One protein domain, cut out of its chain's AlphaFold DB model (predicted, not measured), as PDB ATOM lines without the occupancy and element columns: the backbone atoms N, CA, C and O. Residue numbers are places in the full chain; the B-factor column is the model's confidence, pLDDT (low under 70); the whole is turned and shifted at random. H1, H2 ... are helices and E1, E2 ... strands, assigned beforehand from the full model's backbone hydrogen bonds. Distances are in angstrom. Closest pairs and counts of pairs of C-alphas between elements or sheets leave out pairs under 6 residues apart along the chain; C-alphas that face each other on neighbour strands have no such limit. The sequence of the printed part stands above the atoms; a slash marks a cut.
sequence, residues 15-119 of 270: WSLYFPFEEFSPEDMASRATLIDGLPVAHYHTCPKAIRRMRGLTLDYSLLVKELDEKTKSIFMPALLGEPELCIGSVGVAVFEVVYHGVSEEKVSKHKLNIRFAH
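Overview. This is residues 15 to 119 of the 270 residues of the protein "MCM_OB domain-containing protein" of Acanthamoeba castellanii str. Neff (UniProt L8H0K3). One long helix, H7, runs through the core, and the shorter helices H1, H2, H3, H4 and H6 pack round it, mostly crossing it. A small two-stranded sheet packs on H7 through E2, H5 follows at the end of E1, and a loop, residues 102 to 107, sticks out. You are reading 105 residues, mostly helix, in the order H1 H2 H3 H4 E1 H5 H6 H7 E2; the sheet's order is E1, E2, parallel. The whole is compact, with a radius of gyration of the C-alphas of 13.3 A, and spans 36 by 31 by 20 A.

Arrangement. Start at H1, residues 15 to 18: it touches the hub, H7, residues 84 to 100, through 89 to 93 of H7 alone, and the closest C-alphas, Tyr 18 and Gly 89, are 5.2 A apart. Next, H2, residues 30 to 37, touches residues 90 to 94 of H7 alone at a steep tilt of 43 degrees, the same way; the closest C-alphas are Ile 36 and Ala 94, 4.9 A. H3, residues 41 to 46, touches residues 94 to 99 of H7 alone, closest at C-alphas Val 41 and Val 95, 6.3 A. H4, residues 48 to 54, touches residues 98 to 100 of H7 alone, closest at C-alphas Pro 48 and Val 99, 5.0 A. E1, residues 56 to 60, is parallel to E2, residues 114 to 118, at 24 degrees; look for N 57 and O 114, 2.8 A, and N 116 and O 57, 2.9 A, within hydrogen-bond range. Between them lie H5, residues 61 to 67, H6, residues 70 to 82, and H7, a strand-helix-strand unit: two parallel neighbour strands joined through helices. H5 and H6 are close but not clearly touching. Residues 76 to 80 of H6 alone touch residues 86 to 88 of H7 alone, closest at C-alphas Leu 80 and Cys 87, 5.4 A. The closest C-alphas of H7 and E2, Gly 92 and Ile 115, are 5.9 A apart. Every O i to N i+4 pair is within hydrogen-bond range in H2, H4 and H7, against 0 of 2 in H3, where 3 of 3 O i to N i+3 pairs are, 2 of 3 in H5 and 7 of 9 in H6; H1 is too short for one.

Along the chain. Find C-alpha 15 at (16.876, -12.295, 23.117), where H1 begins. H6 is 18.6 A long, and H7 runs 23.7 A from C-alpha 84 at (7.006, -24.423, 18.489). E1 measures 13.4 A and E2 12.8 A, ending at C-alpha 118, (13.028, -28.009, 5.865).

Size, cuts and confidence. The two C-alphas farthest apart, Glu 70 and Glu 106, are 37.0 A apart. The printed part has no cut; the links H1 to H2 and H7 to E2 are long. Look for pLDDT under 70 at residues 26 to 28 and 41 to 46.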
ATOM      1  N   TRP A  15      17.976 -11.851  22.249       87.69
ATOM      2  CA  TRP A  15      16.876 -12.295  23.117       87.69
ATOM      3  C   TRP A  15      15.598 -11.459  22.955       87.69
ATOM      4  O   TRP A  15      14.532 -11.991  22.650       87.69
ATOM      5  N   SER A  16      15.721 -10.134  23.055       85.12
ATOM      6  CA  SER A  16      14.595  -9.193  22.989       85.12
ATOM      7  C   SER A  16      13.887  -9.145  21.629       85.12
ATOM      8  O   SER A  16      12.759  -8.660  21.544       85.12
ATOM      9  N   LEU A  17      14.510  -9.658  20.559       85.19
ATOM     10  CA  LEU A  17      13.899  -9.740  19.227       85.19
ATOM     11  C   LEU A  17      12.957 -10.940  19.083       85.19
ATOM     12  O   LEU A  17      12.010 -10.881  18.294       85.19
ATOM     13  N   TYR A  18      13.234 -12.028  19.804       85.88
ATOM     14  CA  TYR A  18      12.451 -13.265  19.762       85.88
ATOM     15  C   TYR A  18      11.492 -13.385  20.948       85.88
ATOM     16  O   TYR A  18      10.406 -13.936  20.781       85.88
ATOM     17  N   PHE A  19      11.856 -12.818  22.101       87.19
ATOM     18  CA  PHE A  19      11.073 -12.828  23.337       87.19
ATOM     19  C   PHE A  19      10.898 -11.398  23.881       87.19
ATOM     20  O   PHE A  19      11.437 -11.052  24.929       87.19
ATOM     21  N   PRO A  20      10.153 -10.525  23.178       80.19
ATOM     22  CA  PRO A  20      10.042  -9.107  23.535       80.19
ATOM     23  C   PRO A  20       9.277  -8.841  24.841       80.19
ATOM     24  O   PRO A  20       9.315  -7.723  25.353       80.19
ATOM     25  N   PHE A  21       8.559  -9.839  25.361       79.31
ATOM     26  CA  PHE A  21       7.750  -9.738  26.579       79.31
ATOM     27  C   PHE A  21       8.371 -10.455  27.785       79.31
ATOM     28  O   PHE A  21       7.755 -10.478  28.848       79.31
ATOM     29  N   GLU A  22       9.558 -11.048  27.631       80.62
ATOM     30  CA  GLU A  22      10.199 -11.853  28.670       80.62
ATOM     31  C   GLU A  22      11.619 -11.349  28.941       80.62
ATOM     32  O   GLU A  22      12.443 -11.247  28.030       80.62
ATOM     33  N   GLU A  23      11.929 -11.070  30.206       76.25
ATOM     34  CA  GLU A  23      13.308 -10.833  30.635       76.25
ATOM     35  C   GLU A  23      14.021 -12.179  30.805       76.25
ATOM     36  O   GLU A  23      13.460 -13.131  31.354       76.25
ATOM     37  N   PHE A  24      15.253 -12.286  30.303       75.94
ATOM     38  CA  PHE A  24      16.000 -13.533  30.410       75.94
ATOM     39  C   PHE A  24      16.456 -13.764  31.856       75.94
ATOM     40  O   PHE A  24      17.208 -12.964  32.418       75.94
ATOM     41  N   SER A  25      16.037 -14.895  32.424       75.38
ATOM     42  CA  SER A  25      16.455 -15.400  33.735       75.38
ATOM     43  C   SER A  25      17.107 -16.780  33.555       75.38
ATOM     44  O   SER A  25      16.418 -17.719  33.146       75.38
ATOM     45  N   PRO A  26      18.419 -16.940  33.831       68.81
ATOM     46  CA  PRO A  26      19.114 -18.221  33.671       68.81
ATOM     47  C   PRO A  26      18.531 -19.357  34.525       68.81
ATOM     48  O   PRO A  26      18.592 -20.517  34.121       68.81
ATOM     49  N   GLU A  27      17.970 -19.025  35.691       67.25
ATOM     50  CA  GLU A  27      17.407 -19.993  36.643       67.25
ATOM     51  C   GLU A  27      16.054 -20.530  36.159       67.25
ATOM     52  O   GLU A  27      15.836 -21.741  36.144       67.25
ATOM     53  N   ASP A  28      15.184 -19.645  35.666       68.25
ATOM     54  CA  ASP A  28      13.845 -20.016  35.189       68.25
ATOM     55  C   ASP A  28      13.866 -20.606  33.770       68.25
ATOM     56  O   ASP A  28      12.967 -21.351  33.377       68.25
ATOM     57  N   MET A  29      14.900 -20.289  32.981       77.44
ATOM     58  CA  MET A  29      14.980 -20.633  31.557       77.44
ATOM     59  C   MET A  29      16.124 -21.588  31.207       77.44
ATOM     60  O   MET A  29      16.560 -21.643  30.055       77.44
ATOM     61  N   ALA A  30      16.568 -22.407  32.165       77.56
ATOM     62  CA  ALA A  30      17.659 -23.371  31.992       77.56
ATOM     63  C   ALA A  30      17.467 -24.320  30.788       77.56
ATOM     64  O   ALA A  30      18.425 -24.634  30.073       77.56
ATOM     65  N   SER A  31      16.228 -24.748  30.514       77.00
ATOM     66  CA  SER A  31      15.902 -25.585  29.350       77.00
ATOM     67  C   SER A  31      16.111 -24.849  28.024       77.00
ATOM     68  O   SER A  31      16.603 -25.443  27.066       77.00
ATOM     69  N   ARG A  32      15.777 -23.551  27.965       82.69
ATOM     70  CA  ARG A  32      15.976 -22.719  26.768       82.69
ATOM     71  C   ARG A  32      17.447 -22.375  26.576       82.69
ATOM     72  O   ARG A  32      17.925 -22.492  25.459       82.69
ATOM     73  N   ALA A  33      18.170 -22.044  27.645       82.81
ATOM     74  CA  ALA A  33      19.618 -21.830  27.589       82.81
ATOM     75  C   ALA A  33      20.347 -23.090  27.091       82.81
ATOM     76  O   ALA A  33      21.109 -23.027  26.135       82.81
ATOM     77  N   THR A  34      19.999 -24.267  27.634       84.00
ATOM     78  CA  THR A  34      20.538 -25.553  27.150       84.00
ATOM     79  C   THR A  34      20.236 -25.777  25.667       84.00
ATOM     80  O   THR A  34      21.086 -26.287  24.942       84.00
ATOM     81  N   LEU A  35      19.034 -25.411  25.205       84.38
ATOM     82  CA  LEU A  35      18.680 -25.508  23.793       84.38
ATOM     83  C   LEU A  35      19.498 -24.538  22.930       84.38
ATOM     84  O   LEU A  35      19.979 -24.943  21.881       84.38
ATOM     85  N   ILE A  36      19.654 -23.286  23.359       85.31
ATOM     86  CA  ILE A  36      20.391 -22.248  22.627       85.31
ATOM     87  C   ILE A  36      21.871 -22.626  22.503       85.31
ATOM     88  O   ILE A  36      22.407 -22.629  21.396       85.31
ATOM     89  N   ASP A  37      22.499 -23.005  23.615       84.75
ATOM     90  CA  ASP A  37      23.930 -23.322  23.672       84.75
ATOM     91  C   ASP A  37      24.258 -24.676  23.023       84.75
ATOM     92  O   ASP A  37      25.354 -24.875  22.505       84.75
ATOM     93  N   GLY A  38      23.311 -25.618  23.054       79.88
ATOM     94  CA  GLY A  38      23.482 -26.979  22.544       79.88
ATOM     95  C   GLY A  38      23.167 -27.160  21.058       79.88
ATOM     96  O   GLY A  38      23.211 -28.292  20.572       79.88
ATOM     97  N   LEU A  39      22.794 -26.099  20.333       82.94
ATOM     98  CA  LEU A  39      22.549 -26.179  18.893       82.94
ATOM     99  C   LEU A  39      23.883 -26.185  18.122       82.94
ATOM    100  O   LEU A  39      24.740 -25.342  18.387       82.94
ATOM    101  N   PRO A  40      24.059 -27.057  17.110       75.06
ATOM    102  CA  PRO A  40      25.276 -27.142  16.297       75.06
ATOM    103  C   PRO A  40      25.345 -25.996  15.271       75.06
ATOM    104  O   PRO A  40      25.431 -26.189  14.061       75.06
ATOM    105  N   VAL A  41      25.310 -24.753  15.751       69.12
ATOM    106  CA  VAL A  41      25.281 -23.545  14.915       69.12
ATOM    107  C   VAL A  41      26.644 -23.184  14.313       69.12
ATOM    108  O   VAL A  41      26.743 -22.232  13.540       69.12
ATOM    109  N   ALA A  42      27.687 -23.971  14.595       63.03
ATOM    110  CA  ALA A  42      29.050 -23.724  14.133       63.03
ATOM    111  C   ALA A  42      29.164 -23.653  12.597       63.03
ATOM    112  O   ALA A  42      29.903 -22.827  12.059       63.03
ATOM    113  N   HIS A  43      28.376 -24.454  11.874       62.97
ATOM    114  CA  HIS A  43      28.349 -24.442  10.410       62.97
ATOM    115  C   HIS A  43      27.891 -23.087   9.832       62.97
ATOM    116  O   HIS A  43      28.335 -22.700   8.747       62.97
ATOM    117  N   TYR A  44      27.089 -22.306  10.568       64.31
ATOM    118  CA  TYR A  44      26.591 -21.001  10.113       64.31
ATOM    119  C   TYR A  44      27.634 -19.877  10.189       64.31
ATOM    120  O   TYR A  44      27.448 -18.846   9.534       64.31
ATOM    121  N   HIS A  45      28.769 -20.074  10.877       59.41
ATOM    122  CA  HIS A  45      29.892 -19.122  10.862       59.41
ATOM    123  C   HIS A  45      30.501 -18.923   9.467       59.41
ATOM    124  O   HIS A  45      31.161 -17.913   9.223       59.41
ATOM    125  N   THR A  46      30.263 -19.848   8.534       58.53
ATOM    126  CA  THR A  46      30.811 -19.779   7.171       58.53
ATOM    127  C   THR A  46      30.034 -18.832   6.247       58.53
ATOM    128  O   THR A  46      30.620 -18.249   5.336       58.53
ATOM    129  N   CYS A  47      28.745 -18.585   6.521       71.69
ATOM    130  CA  CYS A  47      27.864 -17.737   5.708       71.69
ATOM    131  C   CYS A  47      27.141 -16.551   6.417       71.69
ATOM    132  O   CYS A  47      26.048 -16.182   5.970       71.69
ATOM    133  N   PRO A  48      27.698 -15.845   7.435       77.50
ATOM    134  CA  PRO A  48      26.980 -14.774   8.140       77.50
ATOM    135  C   PRO A  48      26.496 -13.643   7.231       77.50
ATOM    136  O   PRO A  48      25.381 -13.151   7.380       77.50
ATOM    137  N   LYS A  49      27.308 -13.222   6.250       77.31
ATOM    138  CA  LYS A  49      26.948 -12.114   5.344       77.31
ATOM    139  C   LYS A  49      25.713 -12.432   4.497       77.31
ATOM    140  O   LYS A  49      24.888 -11.548   4.278       77.31
ATOM    141  N   ALA A  50      25.579 -13.678   4.040       78.25
ATOM    142  CA  ALA A  50      24.434 -14.115   3.248       78.25
ATOM    143  C   ALA A  50      23.157 -14.136   4.098       78.25
ATOM    144  O   ALA A  50      22.139 -13.588   3.679       78.25
ATOM    145  N   ILE A  51      23.243 -14.670   5.321       78.25
ATOM    146  CA  ILE A  51      22.117 -14.734   6.263       78.25
ATOM    147  C   ILE A  51      21.647 -13.323   6.644       78.25
ATOM    148  O   ILE A  51      20.452 -13.038   6.606       78.25
ATOM    149  N   ARG A  52      22.575 -12.393   6.917       80.19
ATOM    150  CA  ARG A  52      22.241 -10.984   7.209       80.19
ATOM    151  C   ARG A  52      21.508 -10.301   6.051       80.19
ATOM    152  O   ARG A  52      20.627  -9.481   6.296       80.19
ATOM    153  N   ARG A  53      21.868 -10.627   4.804       79.12
ATOM    154  CA  ARG A  53      21.230 -10.063   3.606       79.12
ATOM    155  C   ARG A  53      19.836 -10.642   3.372       79.12
ATOM    156  O   ARG A  53      18.926  -9.882   3.078       79.12
ATOM    157  N   MET A  54      19.686 -11.962   3.487       77.69
ATOM    158  CA  MET A  54      18.414 -12.648   3.226       77.69
ATOM    159  C   MET A  54      17.417 -12.517   4.380       77.69
ATOM    160  O   MET A  54      16.231 -12.723   4.172       77.69
ATOM    161  N   ARG A  55      17.888 -12.191   5.596       82.06
ATOM    162  CA  ARG A  55      17.081 -12.121   6.830       82.06
ATOM    163  C   ARG A  55      16.311 -13.409   7.152       82.06
ATOM    164  O   ARG A  55      15.427 -13.403   8.002       82.06
ATOM    165  N   GLY A  56      16.702 -14.525   6.547       83.75
ATOM    166  CA  GLY A  56      16.091 -15.829   6.741       83.75
ATOM    167  C   GLY A  56      17.122 -16.945   6.642       83.75
ATOM    168  O   GLY A  56      18.149 -16.807   5.971       83.75
ATOM    169  N   LEU A  57      16.848 -18.042   7.342       87.25
ATOM    170  CA  LEU A  57      17.649 -19.257   7.328       87.25
ATOM    171  C   LEU A  57      16.726 -20.473   7.378       87.25
ATOM    172  O   LEU A  57      15.932 -20.629   8.305       87.25
ATOM    173  N   THR A  58      16.868 -21.342   6.383       86.62
ATOM    174  CA  THR A  58      16.201 -22.642   6.348       86.62
ATOM    175  C   THR A  58      17.174 -23.711   6.834       86.62
ATOM    176  O   THR A  58      18.273 -23.845   6.302       86.62
ATOM    177  N   LEU A  59      16.768 -24.437   7.870       87.75
ATOM    178  CA  LEU A  59      17.512 -25.504   8.523       87.75
ATOM    179  C   LEU A  59      16.929 -26.847   8.095       87.75
ATOM    180  O   LEU A  59      15.719 -27.037   8.178       87.75
ATOM    181  N   ASP A  60      17.767 -27.789   7.683       87.25
ATOM    182  CA  ASP A  60      17.331 -29.165   7.452       87.25
ATOM    183  C   ASP A  60      17.071 -29.845   8.803       87.25
ATOM    184  O   ASP A  60      17.984 -30.008   9.618       87.25
ATOM    185  N   TYR A  61      15.815 -30.214   9.057       88.44
ATOM    186  CA  TYR A  61      15.418 -30.837  10.314       88.44
ATOM    187  C   TYR A  61      16.086 -32.203  10.520       88.44
ATOM    188  O   TYR A  61      16.573 -32.484  11.617       88.44
ATOM    189  N   SER A  62      16.134 -33.050   9.488       87.00
ATOM    190  CA  SER A  62      16.693 -34.399   9.587       87.00
ATOM    191  C   SER A  62      18.200 -34.368   9.854       87.00
ATOM    192  O   SER A  62      18.714 -35.246  10.549       87.00
ATOM    193  N   LEU A  63      18.919 -33.377   9.317       86.81
ATOM    194  CA  LEU A  63      20.336 -33.156   9.622       86.81
ATOM    195  C   LEU A  63      20.524 -32.571  11.024       86.81
ATOM    196  O   LEU A  63      21.311 -33.112  11.798       86.81
ATOM    197  N   LEU A  64      19.749 -31.544  11.386       87.12
ATOM    198  CA  LEU A  64      19.824 -30.917  12.706       87.12
ATOM    199  C   LEU A  64      19.626 -31.945  13.825       87.12
ATOM    200  O   LEU A  64      20.415 -32.010  14.761       87.12
ATOM    201  N   VAL A  65      18.610 -32.803  13.708       87.38
ATOM    202  CA  VAL A  65      18.342 -33.845  14.707       87.38
ATOM    203  C   VAL A  65      19.482 -34.859  14.804       87.38
ATOM    204  O   VAL A  65      19.697 -35.394  15.884       87.38
ATOM    205  N   LYS A  66      20.240 -35.129  13.736       87.56
ATOM    206  CA  LYS A  66      21.395 -36.043  13.802       87.56
ATOM    207  C   LYS A  66      22.585 -35.429  14.533       87.56
ATOM    208  O   LYS A  66      23.270 -36.153  15.248       87.56
ATOM    209  N   GLU A  67      22.807 -34.131  14.354       87.75
ATOM    210  CA  GLU A  67      23.941 -33.402  14.936       87.75
ATOM    211  C   GLU A  67      23.726 -32.996  16.399       87.75
ATOM    212  O   GLU A  67      24.692 -32.729  17.104       87.75
ATOM    213  N   LEU A  68      22.477 -32.949  16.870       88.00
ATOM    214  CA  LEU A  68      22.171 -32.584  18.252       88.00
ATOM    215  C   LEU A  68      22.641 -33.643  19.265       88.00
ATOM    216  O   LEU A  68      22.442 -34.847  19.079       88.00
ATOM    217  N   ASP A  69      23.158 -33.183  20.403       88.94
ATOM    218  CA  ASP A  69      23.449 -34.036  21.558       88.94
ATOM    219  C   ASP A  69      22.165 -34.604  22.182       88.94
ATOM    220  O   ASP A  69      21.101 -33.984  22.132       88.94
ATOM    221  N   GLU A  70      22.256 -35.758  22.851       88.25
ATOM    222  CA  GLU A  70      21.095 -36.430  23.466       88.25
ATOM    223  C   GLU A  70      20.352 -35.552  24.485       88.25
ATOM    224  O   GLU A  70      19.118 -35.548  24.535       88.25
ATOM    225  N   LYS A  71      21.087 -34.736  25.253       88.44
ATOM    226  CA  LYS A  71      20.491 -33.775  26.192       88.44
ATOM    227  C   LYS A  71      19.638 -32.739  25.452       88.44
ATOM    228  O   LYS A  71      18.494 -32.496  25.836       88.44
ATOM    229  N   THR A  72      20.174 -32.159  24.382       88.00
ATOM    230  CA  THR A  72      19.501 -31.119  23.597       88.00
ATOM    231  C   THR A  72      18.336 -31.699  22.800       88.00
ATOM    232  O   THR A  72      17.261 -31.103  22.781       88.00
ATOM    233  N   LYS A  73      18.482 -32.902  22.225       88.38
ATOM    234  CA  LYS A  73      17.398 -33.642  21.549       88.38
ATOM    235  C   LYS A  73      16.193 -33.857  22.459       88.38
ATOM    236  O   LYS A  73      15.063 -33.619  22.033       88.38
ATOM    237  N   SER A  74      16.436 -34.281  23.702       88.00
ATOM    238  CA  SER A  74      15.385 -34.536  24.694       88.00
ATOM    239  C   SER A  74      14.533 -33.293  24.983       88.00
ATOM    240  O   SER A  74      13.340 -33.412  25.246       88.00
ATOM    241  N   ILE A  75      15.114 -32.094  24.860       89.19
ATOM    242  CA  ILE A  75      14.418 -30.812  25.043       89.19
ATOM    243  C   ILE A  75      13.802 -30.321  23.724       89.19
ATOM    244  O   ILE A  75      12.641 -29.917  23.689       89.19
ATOM    245  N   PHE A  76      14.556 -30.375  22.623       90.12
ATOM    246  CA  PHE A  76      14.160 -29.843  21.318       90.12
ATOM    247  C   PHE A  76      12.917 -30.533  20.752       90.12
ATOM    248  O   PHE A  76      11.983 -29.867  20.313       90.12
ATOM    249  N   MET A  77      12.882 -31.866  20.782       88.69
ATOM    250  CA  MET A  77      11.807 -32.657  20.175       88.69
ATOM    251  C   MET A  77      10.420 -32.367  20.783       88.69
ATOM    252  O   MET A  77       9.488 -32.088  20.019       88.69
ATOM    253  N   PRO A  78      10.228 -32.406  22.120       89.81
ATOM    254  CA  PRO A  78       8.949 -32.033  22.717       89.81
ATOM    255  C   PRO A  78       8.664 -30.536  22.581       89.81
ATOM    256  O   PRO A  78       7.512 -30.183  22.338       89.81
ATOM    257  N   ALA A  79       9.680 -29.667  22.666       89.75
ATOM    258  CA  ALA A  79       9.496 -28.226  22.508       89.75
ATOM    259  C   ALA A  79       8.980 -27.868  21.108       89.75
ATOM    260  O   ALA A  79       8.021 -27.115  20.989       89.75
ATOM    261  N   LEU A  80       9.529 -28.455  20.043       90.12
ATOM    262  CA  LEU A  80       9.064 -28.201  18.678       90.12
ATOM    263  C   LEU A  80       7.622 -28.684  18.456       90.12
ATOM    264  O   LEU A  80       6.870 -28.083  17.697       90.12
ATOM    265  N   LEU A  81       7.213 -29.778  19.099       87.44
ATOM    266  CA  LEU A  81       5.867 -30.330  18.933       87.44
ATOM    267  C   LEU A  81       4.811 -29.653  19.815       87.44
ATOM    268  O   LEU A  81       3.659 -29.543  19.391       87.44
ATOM    269  N   GLY A  82       5.181 -29.260  21.033       86.19
ATOM    270  CA  GLY A  82       4.281 -28.671  22.026       86.19
ATOM    271  C   GLY A  82       4.247 -27.148  21.983       86.19
ATOM    272  O   GLY A  82       3.167 -26.567  21.963       86.19
ATOM    273  N   GLU A  83       5.418 -26.516  21.921       88.38
ATOM    274  CA  GLU A  83       5.610 -25.064  22.019       88.38
ATOM    275  C   GLU A  83       6.537 -24.552  20.897       88.38
ATOM    276  O   GLU A  83       7.623 -24.012  21.144       88.38
ATOM    277  N   PRO A  84       6.139 -24.720  19.623       89.56
ATOM    278  CA  PRO A  84       7.006 -24.423  18.489       89.56
ATOM    279  C   PRO A  84       7.418 -22.961  18.377       89.56
ATOM    280  O   PRO A  84       8.505 -22.694  17.878       89.56
ATOM    281  N   GLU A  85       6.584 -22.013  18.814       86.88
ATOM    282  CA  GLU A  85       6.936 -20.587  18.781       86.88
ATOM    283  C   GLU A  85       8.155 -20.306  19.663       86.88
ATOM    284  O   GLU A  85       9.104 -19.663  19.213       86.88
ATOM    285  N   LEU A  86       8.177 -20.882  20.867       87.00
ATOM    286  CA  LEU A  86       9.300 -20.756  21.790       87.00
ATOM    287  C   LEU A  86      10.530 -21.513  21.285       87.00
ATOM    288  O   LEU A  86      11.649 -21.001  21.351       87.00
ATOM    289  N   CYS A  87      10.333 -22.716  20.744       90.88
ATOM    290  CA  CYS A  87      11.415 -23.524  20.189       90.88
ATOM    291  C   CYS A  87      12.101 -22.822  19.005       90.88
ATOM    292  O   CYS A  87      13.313 -22.613  19.033       90.88
ATOM    293  N   ILE A  88      11.329 -22.382  18.004       90.56
ATOM    294  CA  ILE A  88      11.831 -21.638  16.839       90.56
ATOM    295  C   ILE A  88      12.478 -20.322  17.283       90.56
ATOM    296  O   ILE A  88      13.528 -19.960  16.755       90.56
ATOM    297  N   GLY A  89      11.889 -19.624  18.261       90.31
ATOM    298  CA  GLY A  89      12.475 -18.417  18.844       90.31
ATOM    299  C   GLY A  89      13.846 -18.673  19.469       90.31
ATOM    300  O   GLY A  89      14.785 -17.930  19.198       90.31
ATOM    301  N   SER A  90      13.997 -19.771  20.209       90.12
ATOM    302  CA  SER A  90      15.266 -20.164  20.836       90.12
ATOM    303  C   SER A  90      16.329 -20.512  19.787       90.12
ATOM    304  O   SER A  90      17.460 -20.039  19.875       90.12
ATOM    305  N   VAL A  91      15.963 -21.254  18.733       90.38
ATOM    306  CA  VAL A  91      16.867 -21.494  17.592       90.38
ATOM    307  C   VAL A  91      17.254 -20.177  16.911       90.38
ATOM    308  O   VAL A  91      18.407 -19.980  16.535       90.38
ATOM    309  N   GLY A  92      16.306 -19.246  16.795       90.69
ATOM    310  CA  GLY A  92      16.542 -17.896  16.299       90.69
ATOM    311  C   GLY A  92      17.575 -17.128  17.106       90.69
ATOM    312  O   GLY A  92      18.488 -16.563  16.507       90.69
ATOM    313  N   VAL A  93      17.486 -17.158  18.436       90.69
ATOM    314  CA  VAL A  93      18.482 -16.540  19.324       90.69
ATOM    315  C   VAL A  93      19.865 -17.154  19.099       90.69
ATOM    316  O   VAL A  93      20.814 -16.407  18.875       90.69
ATOM    317  N   ALA A  94      19.976 -18.486  19.064       89.50
ATOM    318  CA  ALA A  94      21.251 -19.179  18.846       89.50
ATOM    319  C   ALA A  94      21.910 -18.798  17.509       89.50
ATOM    320  O   ALA A  94      23.093 -18.460  17.444       89.50
ATOM    321  N   VAL A  95      21.128 -18.803  16.424       89.00
ATOM    322  CA  VAL A  95      21.608 -18.405  15.093       89.00
ATOM    323  C   VAL A  95      21.978 -16.924  15.072       89.00
ATOM    324  O   VAL A  95      22.985 -16.553  14.471       89.00
ATOM    325  N   PHE A  96      21.187 -16.063  15.712       89.75
ATOM    326  CA  PHE A  96      21.451 -14.630  15.768       89.75
ATOM    327  C   PHE A  96      22.774 -14.332  16.482       89.75
ATOM    328  O   PHE A  96      23.570 -13.546  15.965       89.75
ATOM    329  N   GLU A  97      23.040 -15.008  17.601       87.38
ATOM    330  CA  GLU A  97      24.289 -14.897  18.358       87.38
ATOM    331  C   GLU A  97      25.497 -15.225  17.471       87.38
ATOM    332  O   GLU A  97      26.413 -14.420  17.328       87.38
ATOM    333  N   VAL A  98      25.451 -16.355  16.761       86.44
ATOM    334  CA  VAL A  98      26.507 -16.776  15.829       86.44
ATOM    335  C   VAL A  98      26.676 -15.812  14.659       86.44
ATOM    336  O   VAL A  98      27.800 -15.472  14.272       86.44
ATOM    337  N   VAL A  99      25.568 -15.359  14.072       86.81
ATOM    338  CA  VAL A  99      25.586 -14.481  12.901       86.81
ATOM    339  C   VAL A  99      26.118 -13.099  13.253       86.81
ATOM    340  O   VAL A  99      26.731 -12.482  12.381       86.81
ATOM    341  N   TYR A 100      25.914 -12.599  14.471       86.81
ATOM    342  CA  TYR A 100      26.375 -11.277  14.915       86.81
ATOM    343  C   TYR A 100      27.549 -11.320  15.899       86.81
ATOM    344  O   TYR A 100      27.995 -10.264  16.347       86.81
ATOM    345  N   HIS A 101      28.125 -12.497  16.148       85.06
ATOM    346  CA  HIS A 101      29.302 -12.650  16.992       85.06
ATOM    347  C   HIS A 101      30.447 -11.723  16.541       85.06
ATOM    348  O   HIS A 101      30.833 -11.702  15.366       85.06
ATOM    349  N   GLY A 102      30.986 -10.935  17.476       80.69
ATOM    350  CA  GLY A 102      32.074  -9.982  17.222       80.69
ATOM    351  C   GLY A 102      31.694  -8.751  16.384       80.69
ATOM    352  O   GLY A 102      32.574  -7.988  15.985       80.69
ATOM    353  N   VAL A 103      30.408  -8.536  16.087       84.25
ATOM    354  CA  VAL A 103      29.919  -7.309  15.442       84.25
ATOM    355  C   VAL A 103      29.633  -6.255  16.510       84.25
ATOM    356  O   VAL A 103      29.002  -6.547  17.517       84.25
ATOM    357  N   SER A 104      30.057  -5.011  16.274       83.38
ATOM    358  CA  SER A 104      29.711  -3.876  17.139       83.38
ATOM    359  C   SER A 104      28.190  -3.717  17.261       83.38
ATOM    360  O   SER A 104      27.519  -3.711  16.226       83.38
ATOM    361  N   GLU A 105      27.668  -3.496  18.469       79.12
ATOM    362  CA  GLU A 105      26.224  -3.385  18.756       79.12
ATOM    363  C   GLU A 105      25.478  -2.428  17.811       79.12
ATOM    364  O   GLU A 105      24.388  -2.736  17.335       79.12
ATOM    365  N   GLU A 106      26.099  -1.308  17.429       79.62
ATOM    366  CA  GLU A 106      25.518  -0.321  16.503       79.62
ATOM    367  C   GLU A 106      25.220  -0.873  15.097       79.62
ATOM    368  O   GLU A 106      24.371  -0.347  14.379       79.62
ATOM    369  N   LYS A 107      25.927  -1.933  14.690       81.50
ATOM    370  CA  LYS A 107      25.789  -2.595  13.382       81.50
ATOM    371  C   LYS A 107      24.938  -3.863  13.451       81.50
ATOM    372  O   LYS A 107      24.733  -4.508  12.419       81.50
ATOM    373  N   VAL A 108      24.468  -4.243  14.638       83.75
ATOM    374  CA  VAL A 108      23.580  -5.392  14.815       83.75
ATOM    375  C   VAL A 108      22.197  -5.036  14.273       83.75
ATOM    376  O   VAL A 108      21.673  -3.940  14.481       83.75
ATOM    377  N   SER A 109      21.598  -5.958  13.519       82.62
ATOM    378  CA  SER A 109      20.256  -5.744  12.976       82.62
ATOM    379  C   SER A 109      19.228  -5.690  14.099       82.62
ATOM    380  O   SER A 109      19.175  -6.573  14.944       82.62
ATOM    381  N   LYS A 110      18.327  -4.711  14.038       81.81
ATOM    382  CA  LYS A 110      17.158  -4.618  14.931       81.81
ATOM    383  C   LYS A 110      15.980  -5.500  14.494       81.81
ATOM    384  O   LYS A 110      14.877  -5.351  15.002       81.81
ATOM    385  N   HIS A 111      16.187  -6.366  13.504       81.25
ATOM    386  CA  HIS A 111      15.162  -7.251  12.955       81.25
ATOM    387  C   HIS A 111      15.544  -8.705  13.204       81.25
ATOM    388  O   HIS A 111      16.706  -9.076  13.012       81.25
ATOM    389  N   LYS A 112      14.545  -9.516  13.562       84.12
ATOM    390  CA  LYS A 112      14.677 -10.967  13.705       84.12
ATOM    391  C   LYS A 112      15.135 -11.624  12.400       84.12
ATOM    392  O   LYS A 112      14.774 -11.171  11.315       84.12
ATOM    393  N   LEU A 113      15.873 -12.723  12.522       87.81
ATOM    394  CA  LEU A 113      16.091 -13.658  11.421       87.81
ATOM    395  C   LEU A 113      14.917 -14.644  11.370       87.81
ATOM    396  O   LEU A 113      14.532 -15.212  12.399       87.81
ATOM    397  N   ASN A 114      14.353 -14.859  10.185       87.94
ATOM    398  CA  ASN A 114      13.300 -15.846   9.967       87.94
ATOM    399  C   ASN A 114      13.914 -17.250   9.918       87.94
ATOM    400  O   ASN A 114      14.507 -17.640   8.915       87.94
ATOM    401  N   ILE A 115      13.770 -18.007  11.004       89.69
ATOM    402  CA  ILE A 115      14.200 -19.407  11.060       89.69
ATOM    403  C   ILE A 115      13.092 -20.318  10.541       89.69
ATOM    404  O   ILE A 115      11.917 -20.150  10.883       89.69
ATOM    405  N   ARG A 116      13.480 -21.288   9.718       88.06
ATOM    406  CA  ARG A 116      12.601 -22.252   9.057       88.06
ATOM    407  C   ARG A 116      13.170 -23.657   9.170       88.06
ATOM    408  O   ARG A 116      14.385 -23.818   9.181       88.06
ATOM    409  N   PHE A 117      12.294 -24.658   9.187       89.31
ATOM    410  CA  PHE A 117      12.682 -26.067   9.148       89.31
ATOM    411  C   PHE A 117      12.210 -26.724   7.848       89.31
ATOM    412  O   PHE A 117      11.009 -26.790   7.584       89.31
ATOM    413  N   ALA A 118      13.172 -27.195   7.065       86.69
ATOM    414  CA  ALA A 118      13.028 -28.009   5.865       86.69
ATOM    415  C   ALA A 118      13.065 -29.503   6.209       86.69
ATOM    416  O   ALA A 118      13.499 -29.880   7.302       86.69
ATOM    417  N   HIS A 119      12.623 -30.345   5.273       85.38
ATOM    418  CA  HIS A 119      12.718 -31.811   5.365       85.38
ATOM    419  C   HIS A 119      12.198 -32.412   6.688       85.38
ATOM    420  O   HIS A 119      12.771 -33.338   7.255       85.38
TER     421      HIS A 119